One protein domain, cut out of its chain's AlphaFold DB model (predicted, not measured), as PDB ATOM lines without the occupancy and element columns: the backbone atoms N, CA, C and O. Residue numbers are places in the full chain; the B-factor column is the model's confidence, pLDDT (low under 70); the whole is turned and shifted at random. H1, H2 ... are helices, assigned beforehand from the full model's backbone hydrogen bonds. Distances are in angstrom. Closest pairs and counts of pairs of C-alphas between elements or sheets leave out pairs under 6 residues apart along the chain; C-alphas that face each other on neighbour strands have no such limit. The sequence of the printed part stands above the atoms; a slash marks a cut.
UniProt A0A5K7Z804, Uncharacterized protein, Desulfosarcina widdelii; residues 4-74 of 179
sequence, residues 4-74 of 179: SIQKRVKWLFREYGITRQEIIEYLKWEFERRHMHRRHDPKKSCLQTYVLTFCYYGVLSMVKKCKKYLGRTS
ATOM      1  N   SER A   4      37.517 -29.807 -41.483       82.62
ATOM      2  CA  SER A   4      36.178 -29.913 -40.902       82.62
ATOM      3  C   SER A   4      35.965 -31.219 -40.133       82.62
ATOM      4  O   SER A   4      35.274 -31.215 -39.110       82.62
ATOM      5  N   ILE A   5      36.565 -32.323 -40.585       86.19
ATOM      6  CA  ILE A   5      36.530 -33.606 -39.869       86.19
ATOM      7  C   ILE A   5      37.389 -33.499 -38.608       86.19
ATOM      8  O   ILE A   5      36.925 -33.823 -37.521       86.19
ATOM      9  N   GLN A   6      38.599 -32.945 -38.723       88.12
ATOM     10  CA  GLN A   6      39.508 -32.787 -37.583       88.12
ATOM     11  C   GLN A   6      38.911 -31.930 -36.461       88.12
ATOM     12  O   GLN A   6      39.015 -32.302 -35.294       88.12
ATOM     13  N   LYS A   7      38.256 -30.808 -36.795       89.75
ATOM     14  CA  LYS A   7      37.568 -29.959 -35.806       89.75
ATOM     15  C   LYS A   7      36.505 -30.744 -35.027       89.75
ATOM     16  O   LYS A   7      36.428 -30.621 -33.811       89.75
ATOM     17  N   ARG A   8      35.729 -31.590 -35.712       88.44
ATOM     18  CA  ARG A   8      34.672 -32.408 -35.092       88.44
ATOM     19  C   ARG A   8      35.224 -33.561 -34.264       88.44
ATOM     20  O   ARG A   8      34.716 -33.802 -33.181       88.44
ATOM     21  N   VAL A   9      36.285 -34.217 -34.726       90.00
ATOM     22  CA  VAL A   9      36.987 -35.254 -33.955       90.00
ATOM     23  C   VAL A   9      37.572 -34.667 -32.669       90.00
ATOM     24  O   VAL A   9      37.387 -35.237 -31.602       90.00
ATOM     25  N   LYS A  10      38.219 -33.495 -32.742       91.44
ATOM     26  CA  LYS A  10      38.716 -32.791 -31.547       91.44
ATOM     27  C   LYS A  10      37.584 -32.426 -30.587       91.44
ATOM     28  O   LYS A  10      37.770 -32.534 -29.384       91.44
ATOM     29  N   TRP A  11      36.436 -31.998 -31.110       91.12
ATOM     30  CA  TRP A  11      35.260 -31.692 -30.297       91.12
ATOM     31  C   TRP A  11      34.692 -32.945 -29.612       91.12
ATOM     32  O   TRP A  11      34.486 -32.919 -28.408       91.12
ATOM     33  N   LEU A  12      34.521 -34.057 -30.338       89.38
ATOM     34  CA  LEU A  12      34.046 -35.328 -29.769       89.38
ATOM     35  C   LEU A  12      34.967 -35.840 -28.654       89.38
ATOM     36  O   LEU A  12      34.482 -36.268 -27.613       89.38
ATOM     37  N   PHE A  13      36.281 -35.733 -28.851       91.44
ATOM     38  CA  PHE A  13      37.254 -36.107 -27.831       91.44
ATOM     39  C   PHE A  13      37.180 -35.201 -26.595       91.44
ATOM     40  O   PHE A  13      37.189 -35.693 -25.475       91.44
ATOM     41  N   ARG A  14      37.087 -33.877 -26.782       88.88
ATOM     42  CA  ARG A  14      37.051 -32.915 -25.668       88.88
ATOM     43  C   ARG A  14      35.772 -32.998 -24.840       88.88
ATOM     44  O   ARG A  14      35.851 -32.910 -23.626       88.88
ATOM     45  N   GLU A  15      34.622 -33.143 -25.490       87.62
ATOM     46  CA  GLU A  15      33.319 -33.085 -24.815       87.62
ATOM     47  C   GLU A  15      32.842 -34.449 -24.298       87.62
ATOM     48  O   GLU A  15      32.099 -34.502 -23.327       87.62
ATOM     49  N   TYR A  16      33.237 -35.551 -24.949       86.00
ATOM     50  CA  TYR A  16      32.722 -36.896 -24.637       86.00
ATOM     51  C   TYR A  16      33.820 -37.934 -24.396       86.00
ATOM     52  O   TYR A  16      33.508 -39.108 -24.238       86.00
ATOM     53  N   GLY A  17      35.099 -37.551 -24.430       88.31
ATOM     54  CA  GLY A  17      36.212 -38.492 -24.266       88.31
ATOM     55  C   GLY A  17      36.378 -39.491 -25.416       88.31
ATOM     56  O   GLY A  17      37.254 -40.344 -25.343       88.31
ATOM     57  N   ILE A  18      35.585 -39.379 -26.490       91.06
ATOM     58  CA  ILE A  18      35.592 -40.352 -27.587       91.06
ATOM     59  C   ILE A  18      36.913 -40.240 -28.346       91.06
ATOM     60  O   ILE A  18      37.228 -39.222 -28.977       91.06
ATOM     61  N   THR A  19      37.687 -41.312 -28.293       92.69
ATOM     62  CA  THR A  19      39.002 -41.424 -28.904       92.69
ATOM     63  C   THR A  19      38.911 -41.501 -30.425       92.69
ATOM     64  O   THR A  19      37.886 -41.814 -31.035       92.69
ATOM     65  N   ARG A  20      40.037 -41.227 -31.093       90.75
ATOM     66  CA  ARG A  20      40.122 -41.363 -32.555       90.75
ATOM     67  C   ARG A  20      39.865 -42.798 -33.013       90.75
ATOM     68  O   ARG A  20      39.298 -42.975 -34.086       90.75
ATOM     69  N   GLN A  21      40.289 -43.776 -32.215       92.31
ATOM     70  CA  GLN A  21      40.154 -45.190 -32.533       92.31
ATOM     71  C   GLN A  21      38.681 -45.607 -32.545       92.31
ATOM     72  O   GLN A  21      38.213 -46.131 -33.551       92.31
ATOM     73  N   GLU A  22      37.925 -45.239 -31.511       89.56
ATOM     74  CA  GLU A  22      36.483 -45.509 -31.428       89.56
ATOM     75  C   GLU A  22      35.708 -44.842 -32.574       89.56
ATOM     76  O   GLU A  22      34.790 -45.429 -33.147       89.56
ATOM     77  N   ILE A  23      36.102 -43.625 -32.972       93.00
ATOM     78  CA  ILE A  23      35.504 -42.951 -34.136       93.00
ATOM     79  C   ILE A  23      35.780 -43.743 -35.419       93.00
ATOM     80  O   ILE A  23      34.884 -43.891 -36.247       93.00
ATOM     81  N   ILE A  24      37.000 -44.249 -35.607       93.81
ATOM     82  CA  ILE A  24      37.358 -45.050 -36.785       93.81
ATOM     83  C   ILE A  24      36.575 -46.366 -36.798       93.81
ATOM     84  O   ILE A  24      36.030 -46.723 -37.840       93.81
ATOM     85  N   GLU A  25      36.494 -47.064 -35.670       93.94
ATOM     86  CA  GLU A  25      35.758 -48.325 -35.536       93.94
ATOM     87  C   GLU A  25      34.267 -48.137 -35.809       93.94
ATOM     88  O   GLU A  25      33.696 -48.859 -36.626       93.94
ATOM     89  N   TYR A  26      33.659 -47.094 -35.241       93.44
ATOM     90  CA  TYR A  26      32.273 -46.737 -35.530       93.44
ATOM     91  C   TYR A  26      32.046 -46.466 -37.023       93.44
ATOM     92  O   TYR A  26      31.065 -46.930 -37.608       93.44
ATOM     93  N   LEU A  27      32.944 -45.707 -37.663       94.00
ATOM     94  CA  LEU A  27      32.829 -45.397 -39.088       94.00
ATOM     95  C   LEU A  27      32.994 -46.645 -39.956       94.00
ATOM     96  O   LEU A  27      32.249 -46.790 -40.922       94.00
ATOM     97  N   LYS A  28      33.929 -47.542 -39.617       92.88
ATOM     98  CA  LYS A  28      34.106 -48.831 -40.303       92.88
ATOM     99  C   LYS A  28      32.841 -49.678 -40.197       92.88
ATOM    100  O   LYS A  28      32.310 -50.097 -41.222       92.88
ATOM    101  N   TRP A  29      32.310 -49.826 -38.986       94.12
ATOM    102  CA  TRP A  29      31.079 -50.569 -38.746       94.12
ATOM    103  C   TRP A  29      29.891 -49.994 -39.533       94.12
ATOM    104  O   TRP A  29      29.182 -50.732 -40.212       94.12
ATOM    105  N   GLU A  30      29.693 -48.669 -39.539       92.38
ATOM    106  CA  GLU A  30      28.637 -48.040 -40.352       92.38
ATOM    107  C   GLU A  30      28.859 -48.225 -41.861       92.38
ATOM    108  O   GLU A  30      27.895 -48.350 -42.623       92.38
ATOM    109  N   PHE A  31      30.115 -48.224 -42.312       91.88
ATOM    110  CA  PHE A  31      30.460 -48.396 -43.721       91.88
ATOM    111  C   PHE A  31      30.110 -49.806 -44.209       91.88
ATOM    112  O   PHE A  31      29.516 -49.967 -45.282       91.88
ATOM    113  N   GLU A  32      30.437 -50.816 -43.405       91.88
ATOM    114  CA  GLU A  32      30.135 -52.224 -43.663       91.88
ATOM    115  C   GLU A  32      28.638 -52.503 -43.569       91.88
ATOM    116  O   GLU A  32      28.056 -53.026 -44.521       91.88
ATOM    117  N   ARG A  33      27.993 -52.057 -42.483       91.75
ATOM    118  CA  ARG A  33      26.557 -52.244 -42.232       91.75
ATOM    119  C   ARG A  33      25.677 -51.704 -43.356       91.75
ATOM    120  O   ARG A  33      24.643 -52.281 -43.668       91.75
ATOM    121  N   ARG A  34      26.063 -50.582 -43.970       89.06
ATOM    122  CA  ARG A  34      25.314 -49.971 -45.085       89.06
ATOM    123  C   ARG A  34      25.757 -50.470 -46.462       89.06
ATOM    124  O   ARG A  34      25.255 -49.969 -47.471       89.06
ATOM    125  N   HIS A  35      26.698 -51.415 -46.514       88.88
ATOM    126  CA  HIS A  35      27.335 -51.914 -47.731       88.88
ATOM    127  C   HIS A  35      27.817 -50.782 -48.650       88.88
ATOM    128  O   HIS A  35      27.616 -50.811 -49.866       88.88
ATOM    129  N   MET A  36      28.452 -49.755 -48.074       86.31
ATOM    130  CA  MET A  36      28.836 -48.546 -48.810       86.31
ATOM    131  C   MET A  36      29.805 -48.827 -49.962       86.31
ATOM    132  O   MET A  36      29.796 -48.085 -50.942       86.31
ATOM    133  N   HIS A  37      30.580 -49.914 -49.880       84.69
ATOM    134  CA  HIS A  37      31.444 -50.398 -50.958       84.69
ATOM    135  C   HIS A  37      30.666 -50.759 -52.235       84.69
ATOM    136  O   HIS A  37      31.149 -50.486 -53.325       84.69
ATOM    137  N   ARG A  38      29.442 -51.300 -52.124       87.56
ATOM    138  CA  ARG A  38      28.603 -51.665 -53.287       87.56
ATOM    139  C   ARG A  38      27.932 -50.462 -53.943       87.56
ATOM    140  O   ARG A  38      27.463 -50.554 -55.068       87.56
ATOM    141  N   ARG A  39      27.839 -49.348 -53.214       87.75
ATOM    142  CA  ARG A  39      27.173 -48.115 -53.655       87.75
ATOM    143  C   ARG A  39      28.127 -47.132 -54.331       87.75
ATOM    144  O   ARG A  39      27.674 -46.097 -54.815       87.75
ATOM    145  N   HIS A  40      29.431 -47.415 -54.324       89.56
ATOM    146  CA  HIS A  40      30.402 -46.570 -55.006       89.56
ATOM    147  C   HIS A  40      30.237 -46.719 -56.517       89.56
ATOM    148  O   HIS A  40      30.304 -47.820 -57.055       89.56
ATOM    149  N   ASP A  41      30.021 -45.591 -57.187       87.75
ATOM    150  CA  ASP A  41      30.008 -45.498 -58.640       87.75
ATOM    151  C   ASP A  41      31.269 -44.737 -59.091       87.75
ATOM    152  O   ASP A  41      31.357 -43.515 -58.879       87.75
ATOM    153  N   PRO A  42      32.247 -45.425 -59.711       87.69
ATOM    154  CA  PRO A  42      33.478 -44.810 -60.196       87.69
ATOM    155  C   PRO A  42      33.250 -43.700 -61.227       87.69
ATOM    156  O   PRO A  42      34.097 -42.821 -61.357       87.69
ATOM    157  N   LYS A  43      32.110 -43.698 -61.936       88.44
ATOM    158  CA  LYS A  43      31.784 -42.669 -62.934       88.44
ATOM    159  C   LYS A  43      31.347 -41.348 -62.300       88.44
ATOM    160  O   LYS A  43      31.449 -40.306 -62.938       88.44
ATOM    161  N   LYS A  44      30.859 -41.376 -61.053       84.94
ATOM    162  CA  LYS A  44      30.345 -40.192 -60.337       84.94
ATOM    163  C   LYS A  44      31.379 -39.538 -59.430       84.94
ATOM    164  O   LYS A  44      31.315 -38.334 -59.199       84.94
ATOM    165  N   SER A  45      32.299 -40.316 -58.862       87.38
ATOM    166  CA  SER A  45      33.346 -39.780 -57.986       87.38
ATOM    167  C   SER A  45      34.504 -40.756 -57.825       87.38
ATOM    168  O   SER A  45      34.310 -41.973 -57.804       87.38
ATOM    169  N   CYS A  46      35.711 -40.225 -57.621       90.19
ATOM    170  CA  CYS A  46      36.839 -41.055 -57.220       90.19
ATOM    171  C   CYS A  46      36.610 -41.643 -55.817       90.19
ATOM    172  O   CYS A  46      35.984 -41.025 -54.947       90.19
ATOM    173  N   LEU A  47      37.146 -42.845 -55.588       87.12
ATOM    174  CA  LEU A  47      36.956 -43.598 -54.346       87.12
ATOM    175  C   LEU A  47      37.354 -42.788 -53.103       87.12
ATOM    176  O   LEU A  47      36.645 -42.792 -52.100       87.12
ATOM    177  N   GLN A  48      38.458 -42.042 -53.186       87.19
ATOM    178  CA  GLN A  48      38.946 -41.218 -52.083       87.19
ATOM    179  C   GLN A  48      37.924 -40.153 -51.666       87.19
ATOM    180  O   GLN A  48      37.650 -39.997 -50.476       87.19
ATOM    181  N   THR A  49      37.325 -39.446 -52.627       88.38
ATOM    182  CA  THR A  49      36.297 -38.434 -52.352       88.38
ATOM    183  C   THR A  49      35.026 -39.068 -51.810       88.38
ATOM    184  O   THR A  49      34.430 -38.532 -50.875       88.38
ATOM    185  N   TYR A  50      34.639 -40.235 -52.325       89.88
ATOM    186  CA  TYR A  50      33.482 -40.977 -51.835       89.88
ATOM    187  C   TYR A  50      33.647 -41.393 -50.364       89.88
ATOM    188  O   TYR A  50      32.800 -41.079 -49.524       89.88
ATOM    189  N   VAL A  51      34.783 -42.008 -50.024       89.31
ATOM    190  CA  VAL A  51      35.106 -42.411 -48.646       89.31
ATOM    191  C   VAL A  51      35.224 -41.193 -47.733       89.31
ATOM    192  O   VAL A  51      34.683 -41.190 -46.630       89.31
ATOM    193  N   LEU A  52      35.868 -40.113 -48.187       89.69
ATOM    194  CA  LEU A  52      35.997 -38.888 -47.397       89.69
ATOM    195  C   LEU A  52      34.632 -38.251 -47.103       89.69
ATOM    196  O   LEU A  52      34.394 -37.786 -45.986       89.69
ATOM    197  N   THR A  53      33.734 -38.258 -48.087       89.88
ATOM    198  CA  THR A  53      32.354 -37.776 -47.951       89.88
ATOM    199  C   THR A  53      31.583 -38.619 -46.943       89.88
ATOM    200  O   THR A  53      30.938 -38.070 -46.048       89.88
ATOM    201  N   PHE A  54      31.710 -39.946 -47.021       91.88
ATOM    202  CA  PHE A  54      31.131 -40.849 -46.032       91.88
ATOM    203  C   PHE A  54      31.648 -40.545 -44.621       91.88
ATOM    204  O   PHE A  54      30.847 -40.330 -43.713       91.88
ATOM    205  N   CYS A  55      32.967 -40.446 -44.437       91.69
ATOM    206  CA  CYS A  55      33.570 -40.137 -43.140       91.69
ATOM    207  C   CYS A  55      33.090 -38.785 -42.598       91.69
ATOM    208  O   CYS A  55      32.783 -38.665 -41.413       91.69
ATOM    209  N   TYR A  56      32.972 -37.768 -43.457       92.25
ATOM    210  CA  TYR A  56      32.450 -36.461 -43.064       92.25
ATOM    211  C   TYR A  56      31.021 -36.555 -42.516       92.25
ATOM    212  O   TYR A  56      30.754 -36.077 -41.410       92.25
ATOM    213  N   TYR A  57      30.111 -37.196 -43.254       92.62
ATOM    214  CA  TYR A  57      28.721 -37.345 -42.821       92.62
ATOM    215  C   TYR A  57      28.566 -38.298 -41.635       92.62
ATOM    216  O   TYR A  57      27.718 -38.056 -40.776       92.62
ATOM    217  N   GLY A  58      29.402 -39.332 -41.541       92.31
ATOM    218  CA  GLY A  58      29.445 -40.247 -40.406       92.31
ATOM    219  C   GLY A  58      29.809 -39.522 -39.113       92.31
ATOM    220  O   GLY A  58      29.035 -39.549 -38.157       92.31
ATOM    221  N   VAL A  59      30.912 -38.763 -39.110       92.62
ATOM    222  CA  VAL A  59      31.323 -37.952 -37.949       92.62
ATOM    223  C   VAL A  59      30.290 -36.866 -37.640       92.62
ATOM    224  O   VAL A  59      29.984 -36.609 -36.478       92.62
ATOM    225  N   LEU A  60      29.697 -36.236 -38.660       92.44
ATOM    226  CA  LEU A  60      28.623 -35.262 -38.453       92.44
ATOM    227  C   LEU A  60      27.389 -35.898 -37.794       92.44
ATOM    228  O   LEU A  60      26.786 -35.285 -36.914       92.44
ATOM    229  N   SER A  61      27.018 -37.114 -38.201       91.31
ATOM    230  CA  SER A  61      25.919 -37.872 -37.600       91.31
ATOM    231  C   SER A  61      26.210 -38.199 -36.137       91.31
ATOM    232  O   SER A  61      25.341 -37.977 -35.295       91.31
ATOM    233  N   MET A  62      27.438 -38.624 -35.813       90.12
ATOM    234  CA  MET A  62      27.870 -38.842 -34.427       90.12
ATOM    235  C   MET A  62      27.725 -37.569 -33.590       90.12
ATOM    236  O   MET A  62      27.041 -37.584 -32.574       90.12
ATOM    237  N   VAL A  63      28.264 -36.437 -34.062       89.94
ATOM    238  CA  VAL A  63      28.141 -35.141 -33.373       89.94
ATOM    239  C   VAL A  63      26.676 -34.769 -33.134       89.94
ATOM    240  O   VAL A  63      26.331 -34.322 -32.044       89.94
ATOM    241  N   LYS A  64      25.797 -34.964 -34.125       88.38
ATOM    242  CA  LYS A  64      24.358 -34.691 -33.979       88.38
ATOM    243  C   LYS A  64      23.703 -35.593 -32.933       88.38
ATOM    244  O   LYS A  64      22.905 -35.095 -32.146       88.38
ATOM    245  N   LYS A  65      24.041 -36.888 -32.901       86.94
ATOM    246  CA  LYS A  65      23.545 -37.825 -31.881       86.94
ATOM    247  C   LYS A  65      23.990 -37.385 -30.487       86.94
ATOM    248  O   LYS A  65      23.139 -37.195 -29.630       86.94
ATOM    249  N   CYS A  66      25.281 -37.113 -30.300       84.88
ATOM    250  CA  CYS A  66      25.841 -36.621 -29.040       84.88
ATOM    251  C   CYS A  66      25.149 -35.328 -28.571       84.88
ATOM    252  O   CYS A  66      24.613 -35.275 -27.469       84.88
ATOM    253  N   LYS A  67      25.033 -34.317 -29.445       84.19
ATOM    254  CA  LYS A  67      24.323 -33.066 -29.124       84.19
ATOM    255  C   LYS A  67      22.845 -33.271 -28.790       84.19
ATOM    256  O   LYS A  67      22.329 -32.566 -27.935       84.19
ATOM    257  N   LYS A  68      22.163 -34.219 -29.442       79.38
ATOM    258  CA  LYS A  68      20.767 -34.562 -29.128       79.38
ATOM    259  C   LYS A  68      20.640 -35.158 -27.726       79.38
ATOM    260  O   LYS A  68      19.678 -34.844 -27.034       79.38
ATOM    261  N   TYR A  69      21.599 -35.980 -27.303       69.19
ATOM    262  CA  TYR A  69      21.642 -36.480 -25.928       69.19
ATOM    263  C   TYR A  69      21.900 -35.349 -24.929       69.19
ATOM    264  O   TYR A  69      21.212 -35.286 -23.919       69.19
ATOM    265  N   LEU A  70      22.771 -34.393 -25.262       63.53
ATOM    266  CA  LEU A  70      23.054 -33.235 -24.408       63.53
ATOM    267  C   LEU A  70      21.873 -32.248 -24.318       63.53
ATOM    268  O   LEU A  70      21.592 -31.716 -23.251       63.53
ATOM    269  N   GLY A  71      21.129 -32.044 -25.410       56.00
ATOM    270  CA  GLY A  71      19.895 -31.243 -25.426       56.00
ATOM    271  C   GLY A  71      18.727 -31.890 -24.672       56.00
ATOM    272  O   GLY A  71      17.848 -31.187 -24.192       56.00
ATOM    273  N   ARG A  72      18.733 -33.223 -24.526       50.72
ATOM    274  CA  ARG A  72      17.774 -33.959 -23.686       50.72
ATOM    275  C   ARG A  72      18.157 -33.971 -22.205       50.72
ATOM    276  O   ARG A  72      17.270 -34.075 -21.372       50.72
ATOM    277  N   THR A  73      19.440 -33.845 -21.866       46.34
ATOM    278  CA  THR A  73      19.902 -33.784 -20.468       46.34
ATOM    279  C   THR A  73      20.027 -32.359 -19.919       46.34
ATOM    280  O   THR A  73      20.073 -32.177 -18.706       46.34
ATOM    281  N   SER A  74      20.013 -31.325 -20.768       43.25
ATOM    282  CA  SER A  74      20.114 -29.911 -20.362       43.25
ATOM    283  C   SER A  74      18.762 -29.242 -20.071       43.25
ATOM    284  O   SER A  74      18.505 -28.115 -20.486       43.25
TER     285      SER A  74
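Overview. This is residues 4 to 74 of the 179 residues of an uncharacterized protein of Desulfosarcina widdelii (UniProt A0A5K7Z804). One long straight helix, H4, is the spine of this domain and makes its longest axis; near its middle the shorter H1 packs along one side of it, while H2 crosses it on another side. From H2 the printed part passes through the very short H3 and folds back to the start of H4, and at the other end residues 68 to 74, of which 68 to 73 belong to H4, stick out free. The printed part has 71 residues with four named helices, in the order H1, H2, H3, H4, and no named strand; the class is all helix. The whole is only just loose, close to compact, with a radius of gyration of the C-alphas of 13.6 A, and its outline is a rod spanning 45 by 21 by 19 A.

Arrangement. The longest helix is H4, residues 47 to 73. H1, residues 4 to 16, touches H4 at residues 55 to 63 of H4 alone; the closest C-alphas, those of Ile 5 and Tyr 56, are 5.9 A apart. Their lines stand at a shallow tilt of 32 degrees, and they run the same way. H2, residues 20 to 33, touches H4 at residues 54 to 59 of H4 alone, with the C-alphas of Leu 27 and Gly 58 closest at 6.3 A. These two are about perpendicular, but only just, at 71 degrees. H1 and H2 only just touch, with 3 pairs of C-alphas within 8 A, the closest being those of Val 9 and Arg 20 at 7.0 A; H1 touches H2 with residues 9 to 13 alone, and H2 touches H1 with residues 20 to 23 alone. They run opposite ways at a steep tilt of 68 degrees, only just short of perpendicular. The helix packing is mostly crossed, only just: of the 3 touching pairs, 1 is at a shallow tilt. H3, residues 36 to 39, is close to H2 but not clearly touching, with the C-alphas of Phe 31 and His 37 7.6 A apart. H3 and H4 are near each other, with 7 pairs of C-alphas within 10 A, and H1 and H3 are apart. In H1, H2 and H4 every O i to N i+4 pair is within hydrogen-bond range; H3 is too short for such a pair, and its 1 O i to N i+3 pair is within range.

Along the chain. H4 runs 39.2 A from C-alpha 47 at (36.956, -43.598, -54.346) to C-alpha 73 at (19.902, -33.784, -20.468). H2 measures 19.9 A from Arg 20 to Arg 33, and H1 18.0 A, beginning at C-alpha 4 at (36.178, -29.913, -40.902). H3 has 4 residues, Met 36 to Arg 39, and spans 5.1 A.

Size, cuts and confidence. The two C-alphas farthest apart, those of Lys 43 and Ser 74, are 45.9 A apart. The printed part has no cut. The links H1 to H2 and H2 to H3 are tight, and H3 to H4, with 7 residues between them, is short. The mean pLDDT of the printed part is 86.6; residues 69 to 74 are under 70.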